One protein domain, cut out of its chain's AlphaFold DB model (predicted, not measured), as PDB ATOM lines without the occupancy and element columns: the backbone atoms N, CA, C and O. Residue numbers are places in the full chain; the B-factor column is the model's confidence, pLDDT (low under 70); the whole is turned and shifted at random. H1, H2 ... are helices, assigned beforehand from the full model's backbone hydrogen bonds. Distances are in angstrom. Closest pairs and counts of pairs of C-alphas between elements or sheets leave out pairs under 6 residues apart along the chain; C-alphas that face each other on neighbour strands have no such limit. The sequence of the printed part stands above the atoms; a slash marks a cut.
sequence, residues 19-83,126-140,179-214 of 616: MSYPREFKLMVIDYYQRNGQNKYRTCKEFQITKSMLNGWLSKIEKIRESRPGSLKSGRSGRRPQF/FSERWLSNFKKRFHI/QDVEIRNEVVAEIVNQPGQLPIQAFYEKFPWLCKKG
ATOM      1  N   MET A  19     -16.243  24.275  -6.910       66.31
ATOM      2  CA  MET A  19     -16.835  25.117  -7.941       66.31
ATOM      3  C   MET A  19     -18.216  24.588  -8.340       66.31
ATOM      4  O   MET A  19     -18.403  23.393  -8.584       66.31
ATOM      5  N   SER A  20     -19.207  25.479  -8.329       76.75
ATOM      6  CA  SER A  20     -20.596  25.171  -8.674       76.75
ATOM      7  C   SER A  20     -20.949  25.848  -9.991       76.75
ATOM      8  O   SER A  20     -20.619  27.012 -10.191       76.75
ATOM      9  N   TYR A  21     -21.642  25.119 -10.863       84.25
ATOM     10  CA  TYR A  21     -21.932  25.558 -12.228       84.25
ATOM     11  C   TYR A  21     -23.425  25.890 -12.372       84.25
ATOM     12  O   TYR A  21     -24.253  25.135 -11.834       84.25
ATOM     13  N   PRO A  22     -23.785  26.984 -13.065       86.06
ATOM     14  CA  PRO A  22     -25.174  27.363 -13.303       86.06
ATOM     15  C   PRO A  22     -25.850  26.388 -14.269       86.06
ATOM     16  O   PRO A  22     -25.189  25.597 -14.948       86.06
ATOM     17  N   ARG A  23     -27.184  26.401 -14.278       85.62
ATOM     18  CA  ARG A  23     -28.015  25.540 -15.127       85.62
ATOM     19  C   ARG A  23     -27.626  25.698 -16.594       85.62
ATOM     20  O   ARG A  23     -27.402  24.702 -17.266       85.62
ATOM     21  N   GLU A  24     -27.497  26.938 -17.039       85.00
ATOM     22  CA  GLU A  24     -27.239  27.332 -18.421       85.00
ATOM     23  C   GLU A  24     -25.888  26.791 -18.895       85.00
ATOM     24  O   GLU A  24     -25.821  26.128 -19.923       85.00
ATOM     25  N   PHE A  25     -24.836  26.940 -18.083       88.25
ATOM     26  CA  PHE A  25     -23.525  26.364 -18.389       88.25
ATOM     27  C   PHE A  25     -23.580  24.836 -18.495       88.25
ATOM     28  O   PHE A  25     -22.999  24.251 -19.401       88.25
ATOM     29  N   LYS A  26     -24.294  24.159 -17.585       91.25
ATOM     30  CA  LYS A  26     -24.430  22.693 -17.644       91.25
ATOM     31  C   LYS A  26     -25.155  22.244 -18.910       91.25
ATOM     32  O   LYS A  26     -24.744  21.248 -19.493       91.25
ATOM     33  N   LEU A  27     -26.217  22.950 -19.304       89.88
ATOM     34  CA  LEU A  27     -26.964  22.654 -20.528       89.88
ATOM     35  C   LEU A  27     -26.094  22.885 -21.766       89.88
ATOM     36  O   LEU A  27     -25.995  21.985 -22.582       89.88
ATOM     37  N   MET A  28     -25.353  23.994 -21.831       89.12
ATOM     38  CA  MET A  28     -24.398  24.266 -22.912       89.12
ATOM     39  C   MET A  28     -23.370  23.132 -23.080       89.12
ATOM     40  O   MET A  28     -23.132  22.661 -24.190       89.12
ATOM     41  N   VAL A  29     -22.793  22.648 -21.975       91.00
ATOM     42  CA  VAL A  29     -21.847  21.520 -21.993       91.00
ATOM     43  C   VAL A  29     -22.515  20.222 -22.457       91.00
ATOM     44  O   VAL A  29     -21.911  19.448 -23.201       91.00
ATOM     45  N   ILE A  30     -23.737  19.948 -21.990       90.88
ATOM     46  CA  ILE A  30     -24.497  18.750 -22.369       90.88
ATOM     47  C   ILE A  30     -24.861  18.792 -23.855       90.88
ATOM     48  O   ILE A  30     -24.716  17.780 -24.538       90.88
ATOM     49  N   ASP A  31     -25.278  19.942 -24.370       90.31
ATOM     50  CA  ASP A  31     -25.627  20.079 -25.778       90.31
ATOM     51  C   ASP A  31     -24.381  19.930 -26.661       90.31
ATOM     52  O   ASP A  31     -24.416  19.204 -27.653       90.31
ATOM     53  N   TYR A  32     -23.245  20.525 -26.271       90.50
ATOM     54  CA  TYR A  32     -21.972  20.300 -26.964       90.50
ATOM     55  C   TYR A  32     -21.581  18.817 -26.956       90.50
ATOM     56  O   TYR A  32     -21.112  18.295 -27.966       90.50
ATOM     57  N   TYR A  33     -21.771  18.127 -25.827       91.75
ATOM     58  CA  TYR A  33     -21.533  16.688 -25.724       91.75
ATOM     59  C   TYR A  33     -22.397  15.901 -26.715       91.75
ATOM     60  O   TYR A  33     -21.882  15.020 -27.399       91.75
ATOM     61  N   GLN A  34     -23.688  16.223 -26.813       89.69
ATOM     62  CA  GLN A  34     -24.616  15.546 -27.720       89.69
ATOM     63  C   GLN A  34     -24.280  15.806 -29.193       89.69
ATOM     64  O   GLN A  34     -24.296  14.863 -29.977       89.69
ATOM     65  N   ARG A  35     -23.906  17.042 -29.550       86.12
ATOM     66  CA  ARG A  35     -23.569  17.431 -30.931       86.12
ATOM     67  C   ARG A  35     -22.220  16.892 -31.410       86.12
ATOM     68  O   ARG A  35     -22.090  16.503 -32.561       86.12
ATOM     69  N   ASN A  36     -21.219  16.804 -30.533       84.75
ATOM     70  CA  ASN A  36     -19.856  16.397 -30.907       84.75
ATOM     71  C   ASN A  36     -19.594  14.895 -30.704       84.75
ATOM     72  O   ASN A  36     -18.569  14.495 -30.141       84.75
ATOM     73  N   GLY A  37     -20.545  14.057 -31.125       83.00
ATOM     74  CA  GLY A  37     -20.392  12.597 -31.133       83.00
ATOM     75  C   GLY A  37     -20.282  11.958 -29.745       83.00
ATOM     76  O   GLY A  37     -19.680  10.896 -29.606       83.00
ATOM     77  N   GLN A  38     -20.811  12.603 -28.696       88.81
ATOM     78  CA  GLN A  38     -20.895  12.044 -27.339       88.81
ATOM     79  C   GLN A  38     -19.544  11.610 -26.741       88.81
ATOM     80  O   GLN A  38     -19.464  10.723 -25.878       88.81
ATOM     81  N   ASN A  39     -18.459  12.283 -27.137       90.25
ATOM     82  CA  ASN A  39     -17.127  12.007 -26.619       90.25
ATOM     83  C   ASN A  39     -16.887  12.709 -25.274       90.25
ATOM     84  O   ASN A  39     -16.507  13.879 -25.199       90.25
ATOM     85  N   LYS A  40     -17.031  11.946 -24.183       90.25
ATOM     86  CA  LYS A  40     -16.895  12.456 -22.806       90.25
ATOM     87  C   LYS A  40     -15.530  13.084 -22.537       90.25
ATOM     88  O   LYS A  40     -15.452  14.067 -21.807       90.25
ATOM     89  N   TYR A  41     -14.460  12.501 -23.076       88.62
ATOM     90  CA  TYR A  41     -13.096  12.963 -22.823       88.62
ATOM     91  C   TYR A  41     -12.827  14.292 -23.515       88.62
ATOM     92  O   TYR A  41     -12.314  15.207 -22.874       88.62
ATOM     93  N   ARG A  42     -13.244  14.413 -24.781       87.81
ATOM     94  CA  ARG A  42     -13.130  15.657 -25.545       87.81
ATOM     95  C   ARG A  42     -13.914  16.777 -24.869       87.81
ATOM     96  O   ARG A  42     -13.314  17.782 -24.521       87.81
ATOM     97  N   THR A  43     -15.189  16.558 -24.541       89.38
ATOM     98  CA  THR A  43     -16.009  17.557 -23.832       89.38
ATOM     99  C   THR A  43     -15.403  17.968 -22.486       89.38
ATOM    100  O   THR A  43     -15.394  19.145 -22.140       89.38
ATOM    101  N   CYS A  44     -14.877  17.020 -21.702       89.50
ATOM    102  CA  CYS A  44     -14.256  17.353 -20.418       89.50
ATOM    103  C   CYS A  44     -12.991  18.201 -20.578       89.50
ATOM    104  O   CYS A  44     -12.768  19.100 -19.768       89.50
ATOM    105  N   LYS A  45     -12.178  17.910 -21.602       88.38
ATOM    106  CA  LYS A  45     -10.971  18.677 -21.926       88.38
ATOM    107  C   LYS A  45     -11.338  20.094 -22.368       88.38
ATOM    108  O   LYS A  45     -10.778  21.042 -21.833       88.38
ATOM    109  N   GLU A  46     -12.330  20.200 -23.243       85.38
ATOM    110  CA  GLU A  46     -12.822  21.448 -23.826       85.38
ATOM    111  C   GLU A  46     -13.339  22.422 -22.756       85.38
ATOM    112  O   GLU A  46     -12.876  23.550 -22.634       85.38
ATOM    113  N   PHE A  47     -14.236  21.953 -21.885       86.19
ATOM    114  CA  PHE A  47     -14.840  22.788 -20.840       86.19
ATOM    115  C   PHE A  47     -14.071  22.788 -19.517       86.19
ATOM    116  O   PHE A  47     -14.537  23.364 -18.530       86.19
ATOM    117  N   GLN A  48     -12.917  22.119 -19.473       86.19
ATOM    118  CA  GLN A  48     -12.074  21.977 -18.284       86.19
ATOM    119  C   GLN A  48     -12.857  21.487 -17.048       86.19
ATOM    120  O   GLN A  48     -12.701  21.979 -15.927       86.19
ATOM    121  N   ILE A  49     -13.722  20.488 -17.251       89.06
ATOM    122  CA  ILE A  49     -14.522  19.841 -16.201       89.06
ATOM    123  C   ILE A  49     -14.075  18.396 -15.976       89.06
ATOM    124  O   ILE A  49     -13.449  17.764 -16.823       89.06
ATOM    125  N   THR A  50     -14.426  17.823 -14.823       88.19
ATOM    126  CA  THR A  50     -14.108  16.413 -14.553       88.19
ATOM    127  C   THR A  50     -15.127  15.463 -15.189       88.19
ATOM    128  O   THR A  50     -16.329  15.737 -15.210       88.19
ATOM    129  N   LYS A  51     -14.670  14.270 -15.592       87.94
ATOM    130  CA  LYS A  51     -15.533  13.189 -16.110       87.94
ATOM    131  C   LYS A  51     -16.667  12.820 -15.142       87.94
ATOM    132  O   LYS A  51     -17.783  12.538 -15.568       87.94
ATOM    133  N   SER A  52     -16.393  12.859 -13.835       85.75
ATOM    134  CA  SER A  52     -17.390  12.613 -12.783       85.75
ATOM    135  C   SER A  52     -18.505  13.663 -12.785       85.75
ATOM    136  O   SER A  52     -19.683  13.320 -12.679       85.75
ATOM    137  N   MET A  53     -18.156  14.939 -12.975       88.38
ATOM    138  CA  MET A  53     -19.143  16.016 -13.072       88.38
ATOM    139  C   MET A  53     -20.021  15.864 -14.308       88.38
ATOM    140  O   MET A  53     -21.241  15.909 -14.167       88.38
ATOM    141  N   LEU A  54     -19.420  15.612 -15.476       91.31
ATOM    142  CA  LEU A  54     -20.165  15.405 -16.719       91.31
ATOM    143  C   LEU A  54     -21.130  14.217 -16.597       91.31
ATOM    144  O   LEU A  54     -22.322  14.371 -16.843       91.31
ATOM    145  N   ASN A  55     -20.660  13.061 -16.115       91.19
ATOM    146  CA  ASN A  55     -21.524  11.899 -15.871       91.19
ATOM    147  C   ASN A  55     -22.666  12.217 -14.888       91.19
ATOM    148  O   ASN A  55     -23.806  11.790 -15.085       91.19
ATOM    149  N   GLY A  56     -22.377  12.988 -13.835       89.19
ATOM    150  CA  GLY A  56     -23.374  13.418 -12.857       89.19
ATOM    151  C   GLY A  56     -24.418  14.386 -13.422       89.19
ATOM    152  O   GLY A  56     -25.548  14.402 -12.926       89.19
ATOM    153  N   TRP A  57     -24.063  15.186 -14.429       92.50
ATOM    154  CA  TRP A  57     -24.990  16.072 -15.135       92.50
ATOM    155  C   TRP A  57     -25.828  15.307 -16.155       92.50
ATOM    156  O   TRP A  57     -27.045  15.453 -16.131       92.50
ATOM    157  N   LEU A  58     -25.213  14.415 -16.940       90.38
ATOM    158  CA  LEU A  58     -25.915  13.537 -17.883       90.38
ATOM    159  C   LEU A  58     -26.984  12.688 -17.178       90.38
ATOM    160  O   LEU A  58     -28.132  12.661 -17.601       90.38
ATOM    161  N   SER A  59     -26.654  12.103 -16.021       89.50
ATOM    162  CA  SER A  59     -27.607  11.305 -15.222       89.50
ATOM    163  C   SER A  59     -28.771  12.122 -14.635       89.50
ATOM    164  O   SER A  59     -29.708  11.562 -14.072       89.50
ATOM    165  N   LYS A  60     -28.691  13.459 -14.664       90.00
ATOM    166  CA  LYS A  60     -29.674  14.379 -14.068       90.00
ATOM    167  C   LYS A  60     -30.168  15.416 -15.075       90.00
ATOM    168  O   LYS A  60     -30.642  16.465 -14.643       90.00
ATOM    169  N   ILE A  61     -30.050  15.133 -16.372       89.25
ATOM    170  CA  ILE A  61     -30.345  16.078 -17.450       89.25
ATOM    171  C   ILE A  61     -31.751  16.676 -17.323       89.25
ATOM    172  O   ILE A  61     -31.873  17.896 -17.237       89.25
ATOM    173  N   GLU A  62     -32.780  15.847 -17.137       86.12
ATOM    174  CA  GLU A  62     -34.167  16.318 -16.992       86.12
ATOM    175  C   GLU A  62     -34.347  17.233 -15.773       86.12
ATOM    176  O   GLU A  62     -34.882  18.335 -15.859       86.12
ATOM    177  N   LYS A  63     -33.736  16.876 -14.638       84.50
ATOM    178  CA  LYS A  63     -33.768  17.708 -13.420       84.50
ATOM    179  C   LYS A  63     -33.015  19.030 -13.574       84.50
ATOM    180  O   LYS A  63     -33.236  19.954 -12.789       84.50
ATOM    181  N   ILE A  64     -32.051  19.107 -14.490       85.75
ATOM    182  CA  ILE A  64     -31.339  20.347 -14.815       85.75
ATOM    183  C   ILE A  64     -32.212  21.192 -15.748       85.75
ATOM    184  O   ILE A  64     -32.374  22.384 -15.475       85.75
ATOM    185  N   ARG A  65     -32.849  20.587 -16.760       82.38
ATOM    186  CA  ARG A  65     -33.801  21.256 -17.662       82.38
ATOM    187  C   ARG A  65     -34.954  21.901 -16.892       82.38
ATOM    188  O   ARG A  65     -35.195  23.089 -17.077       82.38
ATOM    189  N   GLU A  66     -35.537  21.189 -15.931       80.62
ATOM    190  CA  GLU A  66     -36.617  21.676 -15.055       80.62
ATOM    191  C   GLU A  66     -36.170  22.667 -13.962       80.62
ATOM    192  O   GLU A  66     -36.998  23.226 -13.231       80.62
ATOM    193  N   SER A  67     -34.862  22.851 -13.753       78.38
ATOM    194  CA  SER A  67     -34.380  23.764 -12.712       78.38
ATOM    195  C   SER A  67     -34.575  25.231 -13.111       78.38
ATOM    196  O   SER A  67     -34.662  25.568 -14.288       78.38
ATOM    197  N   ARG A  68     -34.657  26.126 -12.117       74.00
ATOM    198  CA  ARG A  68     -34.829  27.567 -12.368       74.00
ATOM    199  C   ARG A  68     -33.619  28.141 -13.123       74.00
ATOM    200  O   ARG A  68     -32.502  27.684 -12.849       74.00
ATOM    201  N   PRO A  69     -33.808  29.171 -13.968       76.25
ATOM    202  CA  PRO A  69     -32.695  29.880 -14.585       76.25
ATOM    203  C   PRO A  69     -31.655  30.339 -13.551       76.25
ATOM    204  O   PRO A  69     -32.011  30.786 -12.455       76.25
ATOM    205  N   GLY A  70     -30.369  30.139 -13.842       72.62
ATOM    206  CA  GLY A  70     -29.259  30.447 -12.933       72.62
ATOM    207  C   GLY A  70     -29.121  29.508 -11.724       72.62
ATOM    208  O   GLY A  70     -28.340  29.781 -10.806       72.62
ATOM    209  N   SER A  71     -29.864  28.395 -11.660       75.75
ATOM    210  CA  SER A  71     -29.764  27.447 -10.542       75.75
ATOM    211  C   SER A  71     -28.419  26.713 -10.525       75.75
ATOM    212  O   SER A  71     -28.052  25.997 -11.455       75.75
ATOM    213  N   LEU A  72     -27.708  26.788  -9.397       80.06
ATOM    214  CA  LEU A  72     -26.466  26.036  -9.177       80.06
ATOM    215  C   LEU A  72     -26.712  24.555  -8.817       80.06
ATOM    216  O   LEU A  72     -25.813  23.716  -8.943       80.06
ATOM    217  N   LYS A  73     -27.931  24.203  -8.381       73.25
ATOM    218  CA  LYS A  73     -28.327  22.841  -7.976       73.25
ATOM    219  C   LYS A  73     -29.190  22.183  -9.051       73.25
ATOM    220  O   LYS A  73     -30.017  22.850  -9.663       73.25
ATOM    221  N   SER A  74     -29.014  20.875  -9.257       63.31
ATOM    222  CA  SER A  74     -29.923  20.084 -10.093       63.31
ATOM    223  C   SER A  74     -31.238  19.840  -9.344       63.31
ATOM    224  O   SER A  74     -31.228  19.299  -8.236       63.31
ATOM    225  N   GLY A  75     -32.357  20.262  -9.937       61.38
ATOM    226  CA  GLY A  75     -33.705  20.195  -9.363       61.38
ATOM    227  C   GLY A  75     -34.177  21.460  -8.628       61.38
ATOM    228  O   GLY A  75     -33.453  22.448  -8.485       61.38
ATOM    229  N   ARG A  76     -35.428  21.426  -8.140       56.34
ATOM    230  CA  ARG A  76     -36.044  22.526  -7.378       56.34
ATOM    231  C   ARG A  76     -35.322  22.722  -6.036       56.34
ATOM    232  O   ARG A  76     -35.311  21.845  -5.176       56.34
ATOM    233  N   SER A  77     -34.699  23.886  -5.860       41.91
ATOM    234  CA  SER A  77     -34.013  24.277  -4.624       41.91
ATOM    235  C   SER A  77     -35.028  24.559  -3.506       41.91
ATOM    236  O   SER A  77     -35.812  25.498  -3.615       41.91
ATOM    237  N   GLY A  78     -35.011  23.771  -2.426       55.09
ATOM    238  CA  GLY A  78     -35.836  24.013  -1.237       55.09
ATOM    239  C   GLY A  78     -35.868  22.837  -0.256       55.09
ATOM    240  O   GLY A  78     -35.522  21.712  -0.613       55.09
ATOM    241  N   ARG A  79     -36.283  23.095   0.993       54.88
ATOM    242  CA  ARG A  79     -36.734  22.022   1.896       54.88
ATOM    243  C   ARG A  79     -37.970  21.378   1.270       54.88
ATOM    244  O   ARG A  79     -38.832  22.096   0.764       54.88
ATOM    245  N   ARG A  80     -38.042  20.044   1.297       60.81
ATOM    246  CA  ARG A  80     -39.248  19.327   0.871       60.81
ATOM    247  C   ARG A  80     -40.444  19.792   1.719       60.81
ATOM    248  O   ARG A  80     -40.226  20.159   2.879       60.81
ATOM    249  N   PRO A  81     -41.664  19.831   1.154       70.00
ATOM    250  CA  PRO A  81     -42.869  20.084   1.937       70.00
ATOM    251  C   PRO A  81     -42.918  19.133   3.131       70.00
ATOM    252  O   PRO A  81     -42.505  17.981   3.008       70.00
ATOM    253  N   GLN A  82     -43.372  19.626   4.283       69.25
ATOM    254  CA  GLN A  82     -43.437  18.815   5.500       69.25
ATOM    255  C   GLN A  82     -44.481  17.695   5.354       69.25
ATOM    256  O   GLN A  82     -44.250  16.597   5.847       69.25
ATOM    257  N   PHE A  83     -45.550  17.952   4.584       76.81
ATOM    258  CA  PHE A  83     -46.616  16.995   4.266       76.81
ATOM    259  C   PHE A  83     -46.921  17.032   2.763       76.81
ATOM    260  O   PHE A  83     -47.869  17.690   2.341       76.81
ATOM    261  N   PHE A 126     -49.775  23.208  10.948       74.31
ATOM    262  CA  PHE A 126     -50.268  24.082   9.858       74.31
ATOM    263  C   PHE A 126     -50.237  25.578  10.217       74.31
ATOM    264  O   PHE A 126     -51.252  26.274  10.221       74.31
ATOM    265  N   SER A 127     -49.045  26.078  10.560       77.06
ATOM    266  CA  SER A 127     -48.814  27.500  10.876       77.06
ATOM    267  C   SER A 127     -49.077  28.439   9.684       77.06
ATOM    268  O   SER A 127     -49.039  28.020   8.527       77.06
ATOM    269  N   GLU A 128     -49.230  29.745   9.933       77.44
ATOM    270  CA  GLU A 128     -49.289  30.771   8.867       77.44
ATOM    271  C   GLU A 128     -48.073  30.717   7.927       77.44
ATOM    272  O   GLU A 128     -48.160  30.919   6.711       77.44
ATOM    273  N   ARG A 129     -46.912  30.356   8.485       76.69
ATOM    274  CA  ARG A 129     -45.682  30.146   7.722       76.69
ATOM    275  C   ARG A 129     -45.773  28.928   6.807       76.69
ATOM    276  O   ARG A 129     -45.216  28.957   5.709       76.69
ATOM    277  N   TRP A 130     -46.441  27.859   7.237       85.75
ATOM    278  CA  TRP A 130     -46.717  26.713   6.375       85.75
ATOM    279  C   TRP A 130     -47.674  27.111   5.245       85.75
ATOM    280  O   TRP A 130     -47.337  26.887   4.084       85.75
ATOM    281  N   LEU A 131     -48.769  27.813   5.562       82.56
ATOM    282  CA  LEU A 131     -49.769  28.250   4.582       82.56
ATOM    283  C   LEU A 131     -49.173  29.170   3.508       82.56
ATOM    284  O   LEU A 131     -49.401  28.972   2.316       82.56
ATOM    285  N   SER A 132     -48.350  30.142   3.906       79.50
ATOM    286  CA  SER A 132     -47.669  31.038   2.962       79.50
ATOM    287  C   SER A 132     -46.745  30.280   2.011       79.50
ATOM    288  O   SER A 132     -46.645  30.602   0.829       79.50
ATOM    289  N   ASN A 133     -46.062  29.251   2.511       78.38
ATOM    290  CA  ASN A 133     -45.196  28.423   1.682       78.38
ATOM    291  C   ASN A 133     -45.992  27.472   0.779       78.38
ATOM    292  O   ASN A 133     -45.581  27.266  -0.359       78.38
ATOM    293  N   PHE A 134     -47.113  26.926   1.255       83.62
ATOM    294  CA  PHE A 134     -48.052  26.141   0.453       83.62
ATOM    295  C   PHE A 134     -48.571  26.972  -0.728       83.62
ATOM    296  O   PHE A 134     -48.372  26.591  -1.879       83.62
ATOM    297  N   LYS A 135     -49.079  28.182  -0.468       83.62
ATOM    298  CA  LYS A 135     -49.527  29.106  -1.520       83.62
ATOM    299  C   LYS A 135     -48.440  29.413  -2.546       83.62
ATOM    300  O   LYS A 135     -48.689  29.351  -3.743       83.62
ATOM    301  N   LYS A 136     -47.207  29.662  -2.090       80.06
ATOM    302  CA  LYS A 136     -46.050  29.892  -2.974       80.06
ATOM    303  C   LYS A 136     -45.670  28.672  -3.816       80.06
ATOM    304  O   LYS A 136     -45.148  28.847  -4.909       80.06
ATOM    305  N   ARG A 137     -45.864  27.450  -3.307       78.62
ATOM    306  CA  ARG A 137     -45.544  26.208  -4.033       78.62
ATOM    307  C   ARG A 137     -46.561  25.891  -5.123       78.62
ATOM    308  O   ARG A 137     -46.156  25.408  -6.175       78.62
ATOM    309  N   PHE A 138     -47.832  26.170  -4.857       79.06
ATOM    310  CA  PHE A 138     -48.954  25.886  -5.752       79.06
ATOM    311  C   PHE A 138     -49.462  27.127  -6.502       79.06
ATOM    312  O   PHE A 138     -50.509  27.075  -7.132       79.06
ATOM    313  N   HIS A 139     -48.723  28.243  -6.438       74.25
ATOM    314  CA  HIS A 139     -49.049  29.511  -7.104       74.25
ATOM    315  C   HIS A 139     -50.453  30.063  -6.780       74.25
ATOM    316  O   HIS A 139     -51.059  30.777  -7.572       74.25
ATOM    317  N   ILE A 140     -50.957  29.781  -5.578       70.06
ATOM    318  CA  ILE A 140     -52.261  30.255  -5.108       70.06
ATOM    319  C   ILE A 140     -52.128  31.731  -4.698       70.06
ATOM    320  O   ILE A 140     -51.472  32.032  -3.699       70.06
ATOM    321  N   GLN A 179     -30.052  28.658 -38.097       41.44
ATOM    322  CA  GLN A 179     -29.484  29.913 -37.593       41.44
ATOM    323  C   GLN A 179     -29.290  29.891 -36.064       41.44
ATOM    324  O   GLN A 179     -28.270  30.331 -35.534       41.44
ATOM    325  N   ASP A 180     -30.230  29.283 -35.334       50.91
ATOM    326  CA  ASP A 180     -30.198  29.185 -33.871       50.91
ATOM    327  C   ASP A 180     -29.171  28.140 -33.367       50.91
ATOM    328  O   ASP A 180     -28.702  28.200 -32.223       50.91
ATOM    329  N   VAL A 181     -28.770  27.184 -34.218       55.62
ATOM    330  CA  VAL A 181     -27.687  26.218 -33.951       55.62
ATOM    331  C   VAL A 181     -26.316  26.839 -34.221       55.62
ATOM    332  O   VAL A 181     -25.385  26.604 -33.443       55.62
ATOM    333  N   GLU A 182     -26.199  27.654 -35.267       52.38
ATOM    334  CA  GLU A 182     -24.967  28.346 -35.647       52.38
ATOM    335  C   GLU A 182     -24.558  29.386 -34.593       52.38
ATOM    336  O   GLU A 182     -23.461  29.293 -34.032       52.38
ATOM    337  N   ILE A 183     -25.501  30.230 -34.155       57.78
ATOM    338  CA  ILE A 183     -25.301  31.202 -33.063       57.78
ATOM    339  C   ILE A 183     -24.835  30.502 -31.773       57.78
ATOM    340  O   ILE A 183     -23.952  30.977 -31.054       57.78
ATOM    341  N   ARG A 184     -25.390  29.325 -31.454       63.91
ATOM    342  CA  ARG A 184     -24.993  28.557 -30.258       63.91
ATOM    343  C   ARG A 184     -23.606  27.931 -30.386       63.91
ATOM    344  O   ARG A 184     -22.959  27.720 -29.358       63.91
ATOM    345  N   ASN A 185     -23.152  27.603 -31.593       66.38
ATOM    346  CA  ASN A 185     -21.814  27.059 -31.825       66.38
ATOM    347  C   ASN A 185     -20.747  28.158 -31.746       66.38
ATOM    348  O   ASN A 185     -19.721  27.944 -31.096       66.38
ATOM    349  N   GLU A 186     -21.025  29.345 -32.287       71.75
ATOM    350  CA  GLU A 186     -20.168  30.530 -32.145       71.75
ATOM    351  C   GLU A 186     -19.980  30.914 -30.676       71.75
ATOM    352  O   GLU A 186     -18.857  31.105 -30.207       71.75
ATOM    353  N   VAL A 187     -21.070  30.919 -29.898       75.31
ATOM    354  CA  VAL A 187     -21.025  31.210 -28.459       75.31
ATOM    355  C   VAL A 187     -20.131  30.222 -27.707       75.31
ATOM    356  O   VAL A 187     -19.404  30.626 -26.801       75.31
ATOM    357  N   VAL A 188     -20.166  28.935 -28.062       78.00
ATOM    358  CA  VAL A 188     -19.311  27.924 -27.424       78.00
ATOM    359  C   VAL A 188     -17.850  28.097 -27.828       78.00
ATOM    360  O   VAL A 188     -16.980  28.014 -26.960       78.00
ATOM    361  N   ALA A 189     -17.576  28.364 -29.106       75.81
ATOM    362  CA  ALA A 189     -16.224  28.607 -29.595       75.81
ATOM    363  C   ALA A 189     -15.596  29.830 -28.909       75.81
ATOM    364  O   ALA A 189     -14.464  29.753 -28.439       75.81
ATOM    365  N   GLU A 190     -16.347  30.920 -28.756       79.81
ATOM    366  CA  GLU A 190     -15.889  32.125 -28.059       79.81
ATOM    367  C   GLU A 190     -15.575  31.858 -26.579       79.81
ATOM    368  O   GLU A 190     -14.584  32.351 -26.053       79.81
ATOM    369  N   ILE A 191     -16.379  31.031 -25.900       80.06
ATOM    370  CA  ILE A 191     -16.188  30.711 -24.476       80.06
ATOM    371  C   ILE A 191     -14.983  29.790 -24.241       80.06
ATOM    372  O   ILE A 191     -14.323  29.885 -23.204       80.06
ATOM    373  N   VAL A 192     -14.716  28.860 -25.158       77.31
ATOM    374  CA  VAL A 192     -13.648  27.867 -24.990       77.31
ATOM    375  C   VAL A 192     -12.298  28.376 -25.497       77.31
ATOM    376  O   VAL A 192     -11.267  28.035 -24.916       77.31
ATOM    377  N   ASN A 193     -12.284  29.208 -26.538       75.44
ATOM    378  CA  ASN A 193     -11.053  29.619 -27.212       75.44
ATOM    379  C   ASN A 193     -10.355  30.835 -26.576       75.44
ATOM    380  O   ASN A 193      -9.404  31.343 -27.164       75.44
ATOM    381  N   GLN A 194     -10.765  31.299 -25.389       72.62
ATOM    382  CA  GLN A 194     -10.068  32.382 -24.680       72.62
ATOM    383  C   GLN A 194      -8.786  31.866 -23.991       72.62
ATOM    384  O   GLN A 194      -8.867  31.140 -22.990       72.62
ATOM    385  N   PRO A 195      -7.580  32.214 -24.488       65.75
ATOM    386  CA  PRO A 195      -6.333  31.693 -23.940       65.75
ATOM    387  C   PRO A 195      -6.096  32.222 -22.519       65.75
ATOM    388  O   PRO A 195      -6.150  33.419 -22.261       65.75
ATOM    389  N   GLY A 196      -5.803  31.316 -21.582       68.31
ATOM    390  CA  GLY A 196      -5.488  31.663 -20.190       68.31
ATOM    391  C   GLY A 196      -6.695  31.831 -19.260       68.31
ATOM    392  O   GLY A 196      -6.500  32.002 -18.056       68.31
ATOM    393  N   GLN A 197      -7.923  31.709 -19.770       76.88
ATOM    394  CA  GLN A 197      -9.154  31.850 -18.993       76.88
ATOM    395  C   GLN A 197      -9.912  30.520 -18.882       76.88
ATOM    396  O   GLN A 197      -9.885  29.678 -19.777       76.88
ATOM    397  N   LEU A 198     -10.582  30.288 -17.746       78.50
ATOM    398  CA  LEU A 198     -11.432  29.106 -17.594       78.50
ATOM    399  C   LEU A 198     -12.738  29.309 -18.381       78.50
ATOM    400  O   LEU A 198     -13.358  30.360 -18.211       78.50
ATOM    401  N   PRO A 199     -13.260  28.295 -19.095       82.56
ATOM    402  CA  PRO A 199     -14.526  28.406 -19.830       82.56
ATOM    403  C   PRO A 199     -15.710  28.871 -18.967       82.56
ATOM    404  O   PRO A 199     -16.615  29.556 -19.426       82.56
ATOM    405  N   ILE A 200     -15.713  28.543 -17.671       79.75
ATOM    406  CA  ILE A 200     -16.741  29.032 -16.740       79.75
ATOM    407  C   ILE A 200     -16.610  30.529 -16.415       79.75
ATOM    408  O   ILE A 200     -17.606  31.168 -16.099       79.75
ATOM    409  N   GLN A 201     -15.403  31.091 -16.464       79.19
ATOM    410  CA  GLN A 201     -15.173  32.516 -16.236       79.19
ATOM    411  C   GLN A 201     -15.590  33.326 -17.467       79.19
ATOM    412  O   GLN A 201     -16.392  34.245 -17.316       79.19
ATOM    413  N   ALA A 202     -15.185  32.882 -18.661       80.81
ATOM    414  CA  ALA A 202     -15.634  33.444 -19.936       80.81
ATOM    415  C   ALA A 202     -17.169  33.413 -20.054       80.81
ATOM    416  O   ALA A 202     -17.806  34.388 -20.447       80.81
ATOM    417  N   PHE A 203     -17.795  32.325 -19.590       81.94
ATOM    418  CA  PHE A 203     -19.252  32.224 -19.514       81.94
ATOM    419  C   PHE A 203     -19.891  33.306 -18.625       81.94
ATOM    420  O   PHE A 203     -20.926  33.860 -18.981       81.94
ATOM    421  N   TYR A 204     -19.316  33.616 -17.458       78.44
ATOM    422  CA  TYR A 204     -19.873  34.655 -16.583       78.44
ATOM    423  C   TYR A 204     -19.641  36.075 -17.105       78.44
ATOM    424  O   TYR A 204     -20.455  36.946 -16.810       78.44
ATOM    425  N   GLU A 205     -18.572  36.308 -17.862       79.31
ATOM    426  CA  GLU A 205     -18.331  37.589 -18.537       79.31
ATOM    427  C   GLU A 205     -19.332  37.816 -19.672       79.31
ATOM    428  O   GLU A 205     -19.860  38.915 -19.807       79.31
ATOM    429  N   LYS A 206     -19.685  36.759 -20.414       76.44
ATOM    430  CA  LYS A 206     -20.709  36.819 -21.466       76.44
ATOM    431  C   LYS A 206     -22.142  36.891 -20.926       76.44
ATOM    432  O   LYS A 206     -23.012  37.483 -21.557       76.44
ATOM    433  N   PHE A 207     -22.390  36.343 -19.733       75.69
ATOM    434  CA  PHE A 207     -23.697  36.389 -19.064       75.69
ATOM    435  C   PHE A 207     -23.620  37.004 -17.649       75.69
ATOM    436  O   PHE A 207     -23.863  36.303 -16.653       75.69
ATOM    437  N   PRO A 208     -23.335  38.320 -17.515       69.00
ATOM    438  CA  PRO A 208     -23.099  38.961 -16.216       69.00
ATOM    439  C   PRO A 208     -24.287  38.877 -15.255       69.00
ATOM    440  O   PRO A 208     -24.100  38.723 -14.049       69.00
ATOM    441  N   TRP A 209     -25.523  38.896 -15.766       67.25
ATOM    442  CA  TRP A 209     -26.742  38.785 -14.952       67.25
ATOM    443  C   TRP A 209     -26.886  37.432 -14.234       67.25
ATOM    444  O   TRP A 209     -27.628  37.319 -13.255       67.25
ATOM    445  N   LEU A 210     -26.163  36.394 -14.678       64.81
ATOM    446  CA  LEU A 210     -26.090  35.098 -13.994       64.81
ATOM    447  C   LEU A 210     -25.023  35.082 -12.885       64.81
ATOM    448  O   LEU A 210     -25.053  34.212 -12.006       64.81
ATOM    449  N   CYS A 211     -24.104  36.050 -12.877       59.56
ATOM    450  CA  CYS A 211     -23.071  36.189 -11.862       59.56
ATOM    451  C   CYS A 211     -23.640  36.863 -10.601       59.56
ATOM    452  O   CYS A 211     -23.652  38.080 -10.451       59.56
ATOM    453  N   LYS A 212     -24.059  36.071  -9.604       54.41
ATOM    454  CA  LYS A 212     -24.407  36.582  -8.257       54.41
ATOM    455  C   LYS A 212     -23.172  36.937  -7.416       54.41
ATOM    456  O   LYS A 212     -23.126  36.638  -6.221       54.41
ATOM    457  N   LYS A 213     -22.139  37.523  -8.021       40.59
ATOM    458  CA  LYS A 213     -20.901  37.906  -7.338       40.59
ATOM    459  C   LYS A 213     -20.787  39.431  -7.311       40.59
ATOM    460  O   LYS A 213     -20.073  40.025  -8.094       40.59
ATOM    461  N   GLY A 214     -21.503  40.027  -6.356       39.09
ATOM    462  CA  GLY A 214     -21.168  41.320  -5.758       39.09
ATOM    463  C   GLY A 214     -21.137  42.531  -6.689       39.09
ATOM    464  O   GLY A 214     -20.069  43.083  -6.918       39.09
TER     465      GLY A 214
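This is residues 19 to 83, 126 to 140 and 179 to 214 of the 616 residues of the protein "Centromere binding protein B, DNA binding protein" of Teladorsagia circumcincta (UniProt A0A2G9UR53). A cluster of short, crossed helices makes one end of the model, and a single helix, H5, lies far out at the other. In the cluster H2, H3 and H4 pack on H1, while H6 and H7 make a corner close to it; residues 77 to 83 reach out from the cluster towards H5. The 116 residues printed hold seven named helices, H1 to H7 in chain order, and no named strand: the class is all helix. The whole is loose, with a radius of gyration of the C-alphas of 17.3 A, and elongated, spanning 55 by 31 by 31 A.

H1, residues 23 to 35, is the hub, touching three other helices. With residues 29 to 33 alone it touches H2, residues 40 to 46, at a steep tilt of 61 degrees, opposite ways; the closest C-alphas, of Tyr 33 and Thr 43, are 5.9 A apart. With residues 26 to 30 alone it touches H3, residues 51 to 58, about perpendicular at 83 degrees; the closest C-alphas, of Ile 30 and Leu 58, are 7.0 A apart. With residues 23 to 27 alone it touches H4, residues 61 to 65; the closest C-alphas, of Arg 23 and Ile 64, are 6.2 A apart. H2 and H3 touch about perpendicular, at 74 degrees, with the C-alphas of Cys 44 and Lys 51 closest at 6.1 A. H5, residues 128 to 137, touches no helix. H6, residues 179 to 192, touches H7, residues 199 to 206, with residues 191 to 192 alone, at a steep tilt of 62 degrees, opposite ways; the C-alphas of Val 192 and Pro 199 are closest, at 5.3 A. H1 is close to H7 but not clearly touching, with the C-alphas of Phe 25 and Phe 203 closest at 7.3 A. Every O i to N i+4 pair is within hydrogen-bond range in H1, H2, H3, H4, H5 and H7; in H6 it is 9 of 10.

H1 begins at C-alpha 23 (-28.015, 25.540, -15.127) and is 18.3 A long from first to last C-alpha. H2 measures 9.9 A, H3 10.5 A, H4 6.2 A and H5 14.2 A, H5 beginning at C-alpha 128 (-49.289, 30.771, 8.867). H6 measures 20.3 A, and H7, 10.6 A, ends at C-alpha 206 (-20.709, 36.819, -21.466).

The two C-alphas farthest apart, of Phe 126 and Pro 195, are 56.0 A apart. Residues 84 to 125 are not printed, with 9.7 A between C-alphas 83 and 126; residues 141 to 178 are not printed either, with 39.7 A between C-alphas 140 and 179. Of the links printed whole, none is long. The mean pLDDT of the printed part is 77.5; 25 residues are under 70, among them 74 to 80, 179 to 185 and 208 to 214.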